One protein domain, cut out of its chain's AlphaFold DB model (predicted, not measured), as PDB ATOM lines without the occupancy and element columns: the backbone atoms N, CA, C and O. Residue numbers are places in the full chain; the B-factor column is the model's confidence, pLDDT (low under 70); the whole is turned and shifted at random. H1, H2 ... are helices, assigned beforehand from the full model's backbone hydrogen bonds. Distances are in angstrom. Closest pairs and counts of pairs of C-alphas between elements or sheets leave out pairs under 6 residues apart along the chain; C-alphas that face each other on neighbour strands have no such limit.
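What this domain is: This is residues 169 to 235 of the 768 residues of an uncharacterized protein of Weissella sp. DD23 (UniProt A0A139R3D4). Three short helices, H1, H2 and H3, have their centres at the corners of a triangle and are steeply tilted to one another, with few contacts between them. A long loop, residues 188 to 207, reaches out at one end between H2 and H3, and after H3 a tail, residues 220 to 235, folds back past H1 and H2. The printed part has 67 residues with three named helices, H1, H2 and H3 in that order along the chain, and no named strand; the class is all helix, though under half of the residues, 27 of 67, are in named elements. The whole is compact, with a radius of gyration of the C-alphas of 12.0 A, and spans 35 by 29 by 17 A.

Where its parts are: Find C-alpha 169 at (21.277, -23.963, 29.478); from there H1 runs over residues 169 to 176, 10.7 A from first to last C-alpha. After a tight link of 4 residues, find C-alpha 181 at (30.723, -7.259, 30.828), where H2 begins; it holds residues 181 to 187 and is 9.9 A long. Residues 188 to 207 follow with no named element. H3, the longest helix, holds residues 208 to 219 and runs 16.3 A to C-alpha 219 at (10.033, -24.223, 38.587).

How they stand to each other: Look first at Val 174 in H1 and Val 183 in H2: their C-alphas, the closest of the two helices, are 6.3 A apart. H1 and H2 are close but not clearly touching, at a steep tilt of 59 degrees, opposite ways. H1 and H3 only just touch, with 3 pairs of C-alphas within 8 A; H3 touches H1 with residues 213 to 217 alone. Their closest C-alphas, those of Leu 171 and Leu 213, are 6.9 A apart, and the helices run opposite ways at a steep tilt of 51 degrees. H2 and H3 touch, H3 with residues 208 to 210 alone; the closest C-alphas, those of Tyr 187 and Leu 210, are 5.0 A apart. These two run the same way at a steep tilt of 65 degrees. In H1 and H3 every O i to N i+4 pair is within hydrogen-bond range; in H2 it is 2 of 3.

The domain as a whole: Go to Asn 193 and Lys 222 for the two C-alphas farthest apart, at 36.0 A. The printed part has no cut, and the link from H2 to H3, 20 residues, is long. The mean pLDDT of the printed part is 71.6; it is under 70 at residues 179 to 183, 185, 192 to 194 and 221 to 235 of this model.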
ATOM      1  N   ASP A 169      20.093 -24.229  30.315       72.19
ATOM      2  CA  ASP A 169      21.277 -23.963  29.478       72.19
ATOM      3  C   ASP A 169      21.696 -22.485  29.549       72.19
ATOM      4  O   ASP A 169      22.880 -22.146  29.561       72.19
ATOM      5  N   LEU A 170      20.706 -21.586  29.609       74.06
ATOM      6  CA  LEU A 170      20.939 -20.155  29.753       74.06
ATOM      7  C   LEU A 170      21.520 -19.798  31.128       74.06
ATOM      8  O   LEU A 170      22.420 -18.963  31.201       74.06
ATOM      9  N   LEU A 171      21.021 -20.410  32.206       80.75
ATOM     10  CA  LEU A 171      21.531 -20.172  33.556       80.75
ATOM     11  C   LEU A 171      22.985 -20.642  33.690       80.75
ATOM     12  O   LEU A 171      23.814 -19.871  34.167       80.75
ATOM     13  N   ASP A 172      23.311 -21.831  33.177       79.50
ATOM     14  CA  ASP A 172      24.682 -22.356  33.166       79.50
ATOM     15  C   ASP A 172      25.644 -21.412  32.425       79.50
ATOM     16  O   ASP A 172      26.763 -21.161  32.881       79.50
ATOM     17  N   TYR A 173      25.208 -20.834  31.299       74.56
ATOM     18  CA  TYR A 173      25.990 -19.836  30.567       74.56
ATOM     19  C   TYR A 173      26.204 -18.549  31.382       74.56
ATOM     20  O   TYR A 173      27.324 -18.043  31.459       74.56
ATOM     21  N   VAL A 174      25.145 -18.020  32.005       78.69
ATOM     22  CA  VAL A 174      25.204 -16.782  32.804       78.69
ATOM     23  C   VAL A 174      26.112 -16.943  34.021       78.69
ATOM     24  O   VAL A 174      26.900 -16.044  34.309       78.69
ATOM     25  N   GLU A 175      26.056 -18.089  34.701       80.62
ATOM     26  CA  GLU A 175      26.906 -18.373  35.860       80.62
ATOM     27  C   GLU A 175      28.371 -18.600  35.461       80.62
ATOM     28  O   GLU A 175      29.277 -18.096  36.127       80.62
ATOM     29  N   LYS A 176      28.625 -19.295  34.342       77.56
ATOM     30  CA  LYS A 176      29.980 -19.522  33.812       77.56
ATOM     31  C   LYS A 176      30.679 -18.225  33.388       77.56
ATOM     32  O   LYS A 176      31.898 -18.126  33.511       77.56
ATOM     33  N   HIS A 177      29.921 -17.243  32.907       72.31
ATOM     34  CA  HIS A 177      30.430 -15.979  32.372       72.31
ATOM     35  C   HIS A 177      30.028 -14.768  33.234       72.31
ATOM     36  O   HIS A 177      29.870 -13.662  32.724       72.31
ATOM     37  N   ALA A 178      29.878 -14.950  34.551       73.94
ATOM     38  CA  ALA A 178      29.391 -13.913  35.468       73.94
ATOM     39  C   ALA A 178      30.263 -12.642  35.529       73.94
ATOM     40  O   ALA A 178      29.747 -11.560  35.811       73.94
ATOM     41  N   ASP A 179      31.566 -12.760  35.261       67.75
ATOM     42  CA  ASP A 179      32.509 -11.633  35.231       67.75
ATOM     43  C   ASP A 179      32.610 -10.967  33.836       67.75
ATOM     44  O   ASP A 179      33.324  -9.975  33.670       67.75
ATOM     45  N   GLU A 180      31.890 -11.471  32.825       66.19
ATOM     46  CA  GLU A 180      31.871 -10.879  31.485       66.19
ATOM     47  C   GLU A 180      30.971  -9.644  31.437       66.19
ATOM     48  O   GLU A 180      29.801  -9.691  31.823       66.19
ATOM     49  N   LYS A 181      31.471  -8.532  30.880       65.19
ATOM     50  CA  LYS A 181      30.723  -7.259  30.828       65.19
ATOM     51  C   LYS A 181      29.351  -7.390  30.164       65.19
ATOM     52  O   LYS A 181      28.396  -6.747  30.601       65.19
ATOM     53  N   SER A 182      29.241  -8.223  29.130       63.12
ATOM     54  CA  SER A 182      27.998  -8.420  28.381       63.12
ATOM     55  C   SER A 182      26.947  -9.238  29.148       63.12
ATOM     56  O   SER A 182      25.745  -9.035  28.951       63.12
ATOM     57  N   VAL A 183      27.384 -10.106  30.067       69.62
ATOM     58  CA  VAL A 183      26.529 -10.846  31.009       69.62
ATOM     59  C   VAL A 183      26.181  -9.962  32.203       69.62
ATOM     60  O   VAL A 183      25.008  -9.844  32.564       69.62
ATOM     61  N   MET A 184      27.175  -9.266  32.759       72.12
ATOM     62  CA  MET A 184      27.008  -8.334  33.871       72.12
ATOM     63  C   MET A 184      25.970  -7.262  33.566       72.12
ATOM     64  O   MET A 184      25.069  -7.072  34.368       72.12
ATOM     65  N   ALA A 185      26.024  -6.628  32.391       68.75
ATOM     66  CA  ALA A 185      25.101  -5.557  32.011       68.75
ATOM     67  C   ALA A 185      23.611  -5.939  32.110       68.75
ATOM     68  O   ALA A 185      22.756  -5.058  32.211       68.75
ATOM     69  N   LYS A 186      23.298  -7.239  32.065       72.44
ATOM     70  CA  LYS A 186      21.932  -7.751  32.138       72.44
ATOM     71  C   LYS A 186      21.610  -8.448  33.456       72.44
ATOM     72  O   LYS A 186      20.500  -8.288  33.954       72.44
ATOM     73  N   TYR A 187      22.541  -9.235  33.990       78.94
ATOM     74  CA  TYR A 187      22.266 -10.176  35.074       78.94
ATOM     75  C   TYR A 187      22.839  -9.771  36.429       78.94
ATOM     76  O   TYR A 187      22.296 -10.200  37.452       78.94
ATOM     77  N   TYR A 188      23.831  -8.885  36.470       82.75
ATOM     78  CA  TYR A 188      24.490  -8.463  37.705       82.75
ATOM     79  C   TYR A 188      24.471  -6.938  37.858       82.75
ATOM     80  O   TYR A 188      24.436  -6.188  36.887       82.75
ATOM     81  N   GLU A 189      24.424  -6.444  39.091       83.56
ATOM     82  CA  GLU A 189      24.467  -5.005  39.336       83.56
ATOM     83  C   GLU A 189      25.852  -4.456  38.969       83.56
ATOM     84  O   GLU A 189      26.880  -5.045  39.313       83.56
ATOM     85  N   VAL A 190      25.886  -3.307  38.291       79.25
ATOM     86  CA  VAL A 190      27.126  -2.633  37.882       79.25
ATOM     87  C   VAL A 190      27.231  -1.231  38.482       79.25
ATOM     88  O   VAL A 190      26.229  -0.545  38.685       79.25
ATOM     89  N   ASP A 191      28.454  -0.803  38.787       77.00
ATOM     90  CA  ASP A 191      28.753   0.548  39.255       77.00
ATOM     91  C   ASP A 191      28.766   1.572  38.101       77.00
ATOM     92  O   ASP A 191      28.601   1.240  36.926       77.00
ATOM     93  N   ALA A 192      28.987   2.850  38.423       64.25
ATOM     94  CA  ALA A 192      29.017   3.938  37.438       64.25
ATOM     95  C   ALA A 192      30.132   3.811  36.375       64.25
ATOM     96  O   ALA A 192      30.113   4.542  35.386       64.25
ATOM     97  N   ASN A 193      31.094   2.909  36.577       60.59
ATOM     98  CA  ASN A 193      32.185   2.619  35.652       60.59
ATOM     99  C   ASN A 193      31.974   1.287  34.904       60.59
ATOM    100  O   ASN A 193      32.845   0.889  34.133       60.59
ATOM    101  N   GLY A 194      30.841   0.605  35.119       59.97
ATOM    102  CA  GLY A 194      30.507  -0.669  34.484       59.97
ATOM    103  C   GLY A 194      31.140  -1.901  35.140       59.97
ATOM    104  O   GLY A 194      31.153  -2.959  34.518       59.97
ATOM    105  N   ASN A 195      31.674  -1.792  36.364       70.38
ATOM    106  CA  ASN A 195      32.235  -2.934  37.100       70.38
ATOM    107  C   ASN A 195      31.179  -3.590  37.995       70.38
ATOM    108  O   ASN A 195      30.288  -2.904  38.487       70.38
ATOM    109  N   ALA A 196      31.308  -4.892  38.268       70.44
ATOM    110  CA  ALA A 196      30.356  -5.617  39.107       70.44
ATOM    111  C   ALA A 196      30.320  -5.041  40.530       70.44
ATOM    112  O   ALA A 196      31.349  -4.953  41.208       70.44
ATOM    113  N   VAL A 197      29.125  -4.692  40.999       80.44
ATOM    114  CA  VAL A 197      28.873  -4.431  42.415       80.44
ATOM    115  C   VAL A 197      28.990  -5.766  43.139       80.44
ATOM    116  O   VAL A 197      28.345  -6.739  42.752       80.44
ATOM    117  N   ARG A 198      29.840  -5.833  44.167       81.56
ATOM    118  CA  ARG A 198      30.094  -7.061  44.931       81.56
ATOM    119  C   ARG A 198      29.482  -6.978  46.327       81.56
ATOM    120  O   ARG A 198      29.502  -5.916  46.952       81.56
ATOM    121  N   ASP A 199      28.935  -8.092  46.798       81.38
ATOM    122  CA  ASP A 199      28.418  -8.235  48.155       81.38
ATOM    123  C   ASP A 199      29.551  -8.321  49.200       81.38
ATOM    124  O   ASP A 199      30.741  -8.206  48.889       81.38
ATOM    125  N   ALA A 200      29.185  -8.497  50.472       79.00
ATOM    126  CA  ALA A 200      30.145  -8.581  51.574       79.00
ATOM    127  C   ALA A 200      31.085  -9.801  51.488       79.00
ATOM    128  O   ALA A 200      32.148  -9.779  52.111       79.00
ATOM    129  N   ASP A 201      30.709 -10.822  50.716       77.88
ATOM    130  CA  ASP A 201      31.467 -12.055  50.504       77.88
ATOM    131  C   ASP A 201      32.321 -11.995  49.220       77.88
ATOM    132  O   ASP A 201      33.118 -12.894  48.954       77.88
ATOM    133  N   GLY A 202      32.219 -10.901  48.457       72.56
ATOM    134  CA  GLY A 202      32.977 -10.662  47.231       72.56
ATOM    135  C   GLY A 202      32.309 -11.195  45.963       72.56
ATOM    136  O   GLY A 202      32.938 -11.155  44.904       72.56
ATOM    137  N   ASN A 203      31.055 -11.651  46.027       78.12
ATOM    138  CA  ASN A 203      30.324 -12.166  44.869       78.12
ATOM    139  C   ASN A 203      29.576 -11.041  44.136       78.12
ATOM    140  O   ASN A 203      29.101 -10.111  44.790       78.12
ATOM    141  N   PRO A 204      29.448 -11.096  42.796       79.69
ATOM    142  CA  PRO A 204      28.627 -10.149  42.044       79.69
ATOM    143  C   PRO A 204      27.169 -10.158  42.526       79.69
ATOM    144  O   PRO A 204      26.558 -11.217  42.664       79.69
ATOM    145  N   VAL A 205      26.599  -8.979  42.772       82.69
ATOM    146  CA  VAL A 205      25.215  -8.842  43.244       82.69
ATOM    147  C   VAL A 205      24.250  -9.121  42.081       82.69
ATOM    148  O   VAL A 205      24.349  -8.458  41.049       82.69
ATOM    149  N   PRO A 206      23.308 -10.074  42.208       84.44
ATOM    150  CA  PRO A 206      22.381 -10.424  41.135       84.44
ATOM    151  C   PRO A 206      21.265  -9.381  40.968       84.44
ATOM    152  O   PRO A 206      20.629  -8.959  41.940       84.44
ATOM    153  N   THR A 207      20.960  -9.037  39.718       83.88
ATOM    154  CA  THR A 207      19.769  -8.250  39.349       83.88
ATOM    155  C   THR A 207      18.489  -9.074  39.494       83.88
ATOM    156  O   THR A 207      18.517 -10.297  39.655       83.88
ATOM    157  N   ASP A 208      17.336  -8.418  39.369       81.75
ATOM    158  CA  ASP A 208      16.044  -9.110  39.338       81.75
ATOM    159  C   ASP A 208      15.899 -10.030  38.111       81.75
ATOM    160  O   ASP A 208      15.249 -11.063  38.211       81.75
ATOM    161  N   ALA A 209      16.588  -9.745  36.999       73.69
ATOM    162  CA  ALA A 209      16.595 -10.619  35.823       73.69
ATOM    163  C   ALA A 209      17.272 -11.977  36.093       73.69
ATOM    164  O   ALA A 209      16.803 -13.005  35.601       73.69
ATOM    165  N   LEU A 210      18.347 -12.002  36.893       83.31
ATOM    166  CA  LEU A 210      19.009 -13.253  37.287       83.31
ATOM    167  C   LEU A 210      18.167 -14.034  38.296       83.31
ATOM    168  O   LEU A 210      18.009 -15.243  38.153       83.31
ATOM    169  N   LYS A 211      17.556 -13.344  39.264       83.88
ATOM    170  CA  LYS A 211      16.647 -13.976  40.235       83.88
ATOM    171  C   LYS A 211      15.425 -14.584  39.549       83.88
ATOM    172  O   LYS A 211      15.020 -15.692  39.896       83.88
ATOM    173  N   ASP A 212      14.863 -13.890  38.562       80.88
ATOM    174  CA  ASP A 212      13.752 -14.398  37.758       80.88
ATOM    175  C   ASP A 212      14.174 -15.620  36.936       80.88
ATOM    176  O   ASP A 212      13.431 -16.596  36.890       80.88
ATOM    177  N   LEU A 213      15.364 -15.613  36.320       77.94
ATOM    178  CA  LEU A 213      15.887 -16.778  35.597       77.94
ATOM    179  C   LEU A 213      16.080 -17.981  36.531       77.94
ATOM    180  O   LEU A 213      15.574 -19.058  36.233       77.94
ATOM    181  N   GLN A 214      16.735 -17.789  37.678       83.31
ATOM    182  CA  GLN A 214      16.940 -18.833  38.689       83.31
ATOM    183  C   GLN A 214      15.609 -19.407  39.185       83.31
ATOM    184  O   GLN A 214      15.426 -20.621  39.210       83.31
ATOM    185  N   THR A 215      14.636 -18.542  39.487       81.69
ATOM    186  CA  THR A 215      13.295 -18.966  39.916       81.69
ATOM    187  C   THR A 215      12.591 -19.770  38.826       81.69
ATOM    188  O   THR A 215      11.961 -20.786  39.117       81.69
ATOM    189  N   LYS A 216      12.690 -19.348  37.560       75.31
ATOM    190  CA  LYS A 216      12.055 -20.078  36.462       75.31
ATOM    191  C   LYS A 216      12.712 -21.445  36.236       75.31
ATOM    192  O   LYS A 216      11.975 -22.418  36.101       75.31
ATOM    193  N   VAL A 217      14.043 -21.544  36.319       80.50
ATOM    194  CA  VAL A 217      14.776 -22.824  36.255       80.50
ATOM    195  C   VAL A 217      14.390 -23.759  37.403       80.50
ATOM    196  O   VAL A 217      14.208 -24.951  37.180       80.50
ATOM    197  N   GLU A 218      14.196 -23.241  38.619       82.19
ATOM    198  CA  GLU A 218      13.712 -24.044  39.750       82.19
ATOM    199  C   GLU A 218      12.290 -24.588  39.522       82.19
ATOM    200  O   GLU A 218      11.970 -25.693  39.967       82.19
ATOM    201  N   THR A 219      11.427 -23.824  38.841       76.81
ATOM    202  CA  THR A 219      10.033 -24.223  38.587       76.81
ATOM    203  C   THR A 219       9.844 -25.114  37.361       76.81
ATOM    204  O   THR A 219       8.998 -26.007  37.397       76.81
ATOM    205  N   ASP A 220      10.602 -24.874  36.293       70.19
ATOM    206  CA  ASP A 220      10.567 -25.626  35.041       70.19
ATOM    207  C   ASP A 220      11.919 -25.483  34.310       70.19
ATOM    208  O   ASP A 220      12.084 -24.621  33.442       70.19
ATOM    209  N   PRO A 221      12.915 -26.327  34.632       63.81
ATOM    210  CA  PRO A 221      14.256 -26.221  34.052       63.81
ATOM    211  C   PRO A 221      14.278 -26.485  32.540       63.81
ATOM    212  O   PRO A 221      15.234 -26.108  31.864       63.81
ATOM    213  N   LYS A 222      13.230 -27.121  31.998       61.91
ATOM    214  CA  LYS A 222      13.099 -27.447  30.572       61.91
ATOM    215  C   LYS A 222      12.310 -26.394  29.793       61.91
ATOM    216  O   LYS A 222      12.160 -26.530  28.575       61.91
ATOM    217  N   ALA A 223      11.811 -25.355  30.466       63.16
ATOM    218  CA  ALA A 223      11.135 -24.249  29.815       63.16
ATOM    219  C   ALA A 223      12.057 -23.600  28.778       63.16
ATOM    220  O   ALA A 223      13.250 -23.396  29.010       63.16
ATOM    221  N   VAL A 224      11.484 -23.256  27.628       60.22
ATOM    222  CA  VAL A 224      12.220 -22.629  26.530       60.22
ATOM    223  C   VAL A 224      12.599 -21.198  26.921       60.22
ATOM    224  O   VAL A 224      11.750 -20.414  27.358       60.22
ATOM    225  N   ALA A 225      13.877 -20.858  26.777       58.31
ATOM    226  CA  ALA A 225      14.393 -19.505  26.922       58.31
ATOM    227  C   ALA A 225      14.052 -18.669  25.678       58.31
ATOM    228  O   ALA A 225      14.080 -19.161  24.549       58.31
ATOM    229  N   SER A 226      13.724 -17.393  25.873       53.50
ATOM    230  CA  SER A 226      13.387 -16.477  24.781       53.50
ATOM    231  C   SER A 226      14.590 -15.637  24.334       53.50
ATOM    232  O   SER A 226      15.546 -15.449  25.086       53.50
ATOM    233  N   TYR A 227      14.519 -15.043  23.134       49.94
ATOM    234  CA  TYR A 227      15.500 -14.040  22.670       49.94
ATOM    235  C   TYR A 227      15.708 -12.905  23.678       49.94
ATOM    236  O   TYR A 227      16.820 -12.414  23.849       49.94
ATOM    237  N   GLY A 228      14.634 -12.504  24.364       53.69
ATOM    238  CA  GLY A 228      14.675 -11.466  25.385       53.69
ATOM    239  C   GLY A 228      15.415 -11.886  26.650       53.69
ATOM    240  O   GLY A 228      15.742 -11.011  27.446       53.69
ATOM    241  N   ASP A 229      15.721 -13.174  26.826       59.47
ATOM    242  CA  ASP A 229      16.453 -13.710  27.970       59.47
ATOM    243  C   ASP A 229      17.966 -13.797  27.694       59.47
ATOM    244  O   ASP A 229      18.735 -13.580  28.611       59.47
ATOM    245  N   LEU A 230      18.460 -13.879  26.456       57.41
ATOM    246  CA  LEU A 230      19.913 -13.941  26.185       57.41
ATOM    247  C   LEU A 230      20.707 -12.685  26.629       57.41
ATOM    248  O   LEU A 230      20.237 -11.558  26.420       57.41
ATOM    249  N   PRO A 231      21.914 -12.827  27.218       59.34
ATOM    250  CA  PRO A 231      22.825 -11.701  27.411       59.34
ATOM    251  C   PRO A 231      23.318 -11.169  26.058       59.34
ATOM    252  O   PRO A 231      23.296 -11.873  25.043       59.34
ATOM    253  N   VAL A 232      23.761  -9.909  26.046       56.75
ATOM    254  CA  VAL A 232      24.289  -9.272  24.831       56.75
ATOM    255  C   VAL A 232      25.518 -10.056  24.358       56.75
ATOM    256  O   VAL A 232      26.288 -10.562  25.177       56.75
ATOM    257  N   ALA A 233      25.709 -10.174  23.043       51.12
ATOM    258  CA  ALA A 233      26.896 -10.829  22.505       51.12
ATOM    259  C   ALA A 233      28.176 -10.129  23.015       51.12
ATOM    260  O   ALA A 233      28.214  -8.893  23.029       51.12
ATOM    261  N   PRO A 234      29.218 -10.878  23.425       50.06
ATOM    262  CA  PRO A 234      30.471 -10.294  23.902       50.06
ATOM    263  C   PRO A 234      31.105  -9.417  22.810       50.06
ATOM    264  O   PRO A 234      31.392  -9.896  21.705       50.06
ATOM    265  N   LYS A 235      31.309  -8.118  23.091       50.31
ATOM    266  CA  LYS A 235      31.839  -7.162  22.105       50.31
ATOM    267  C   LYS A 235      33.362  -7.033  22.249       50.31
ATOM    268  O   LYS A 235      33.858  -6.874  23.356       50.31
TER     269      LYS A 235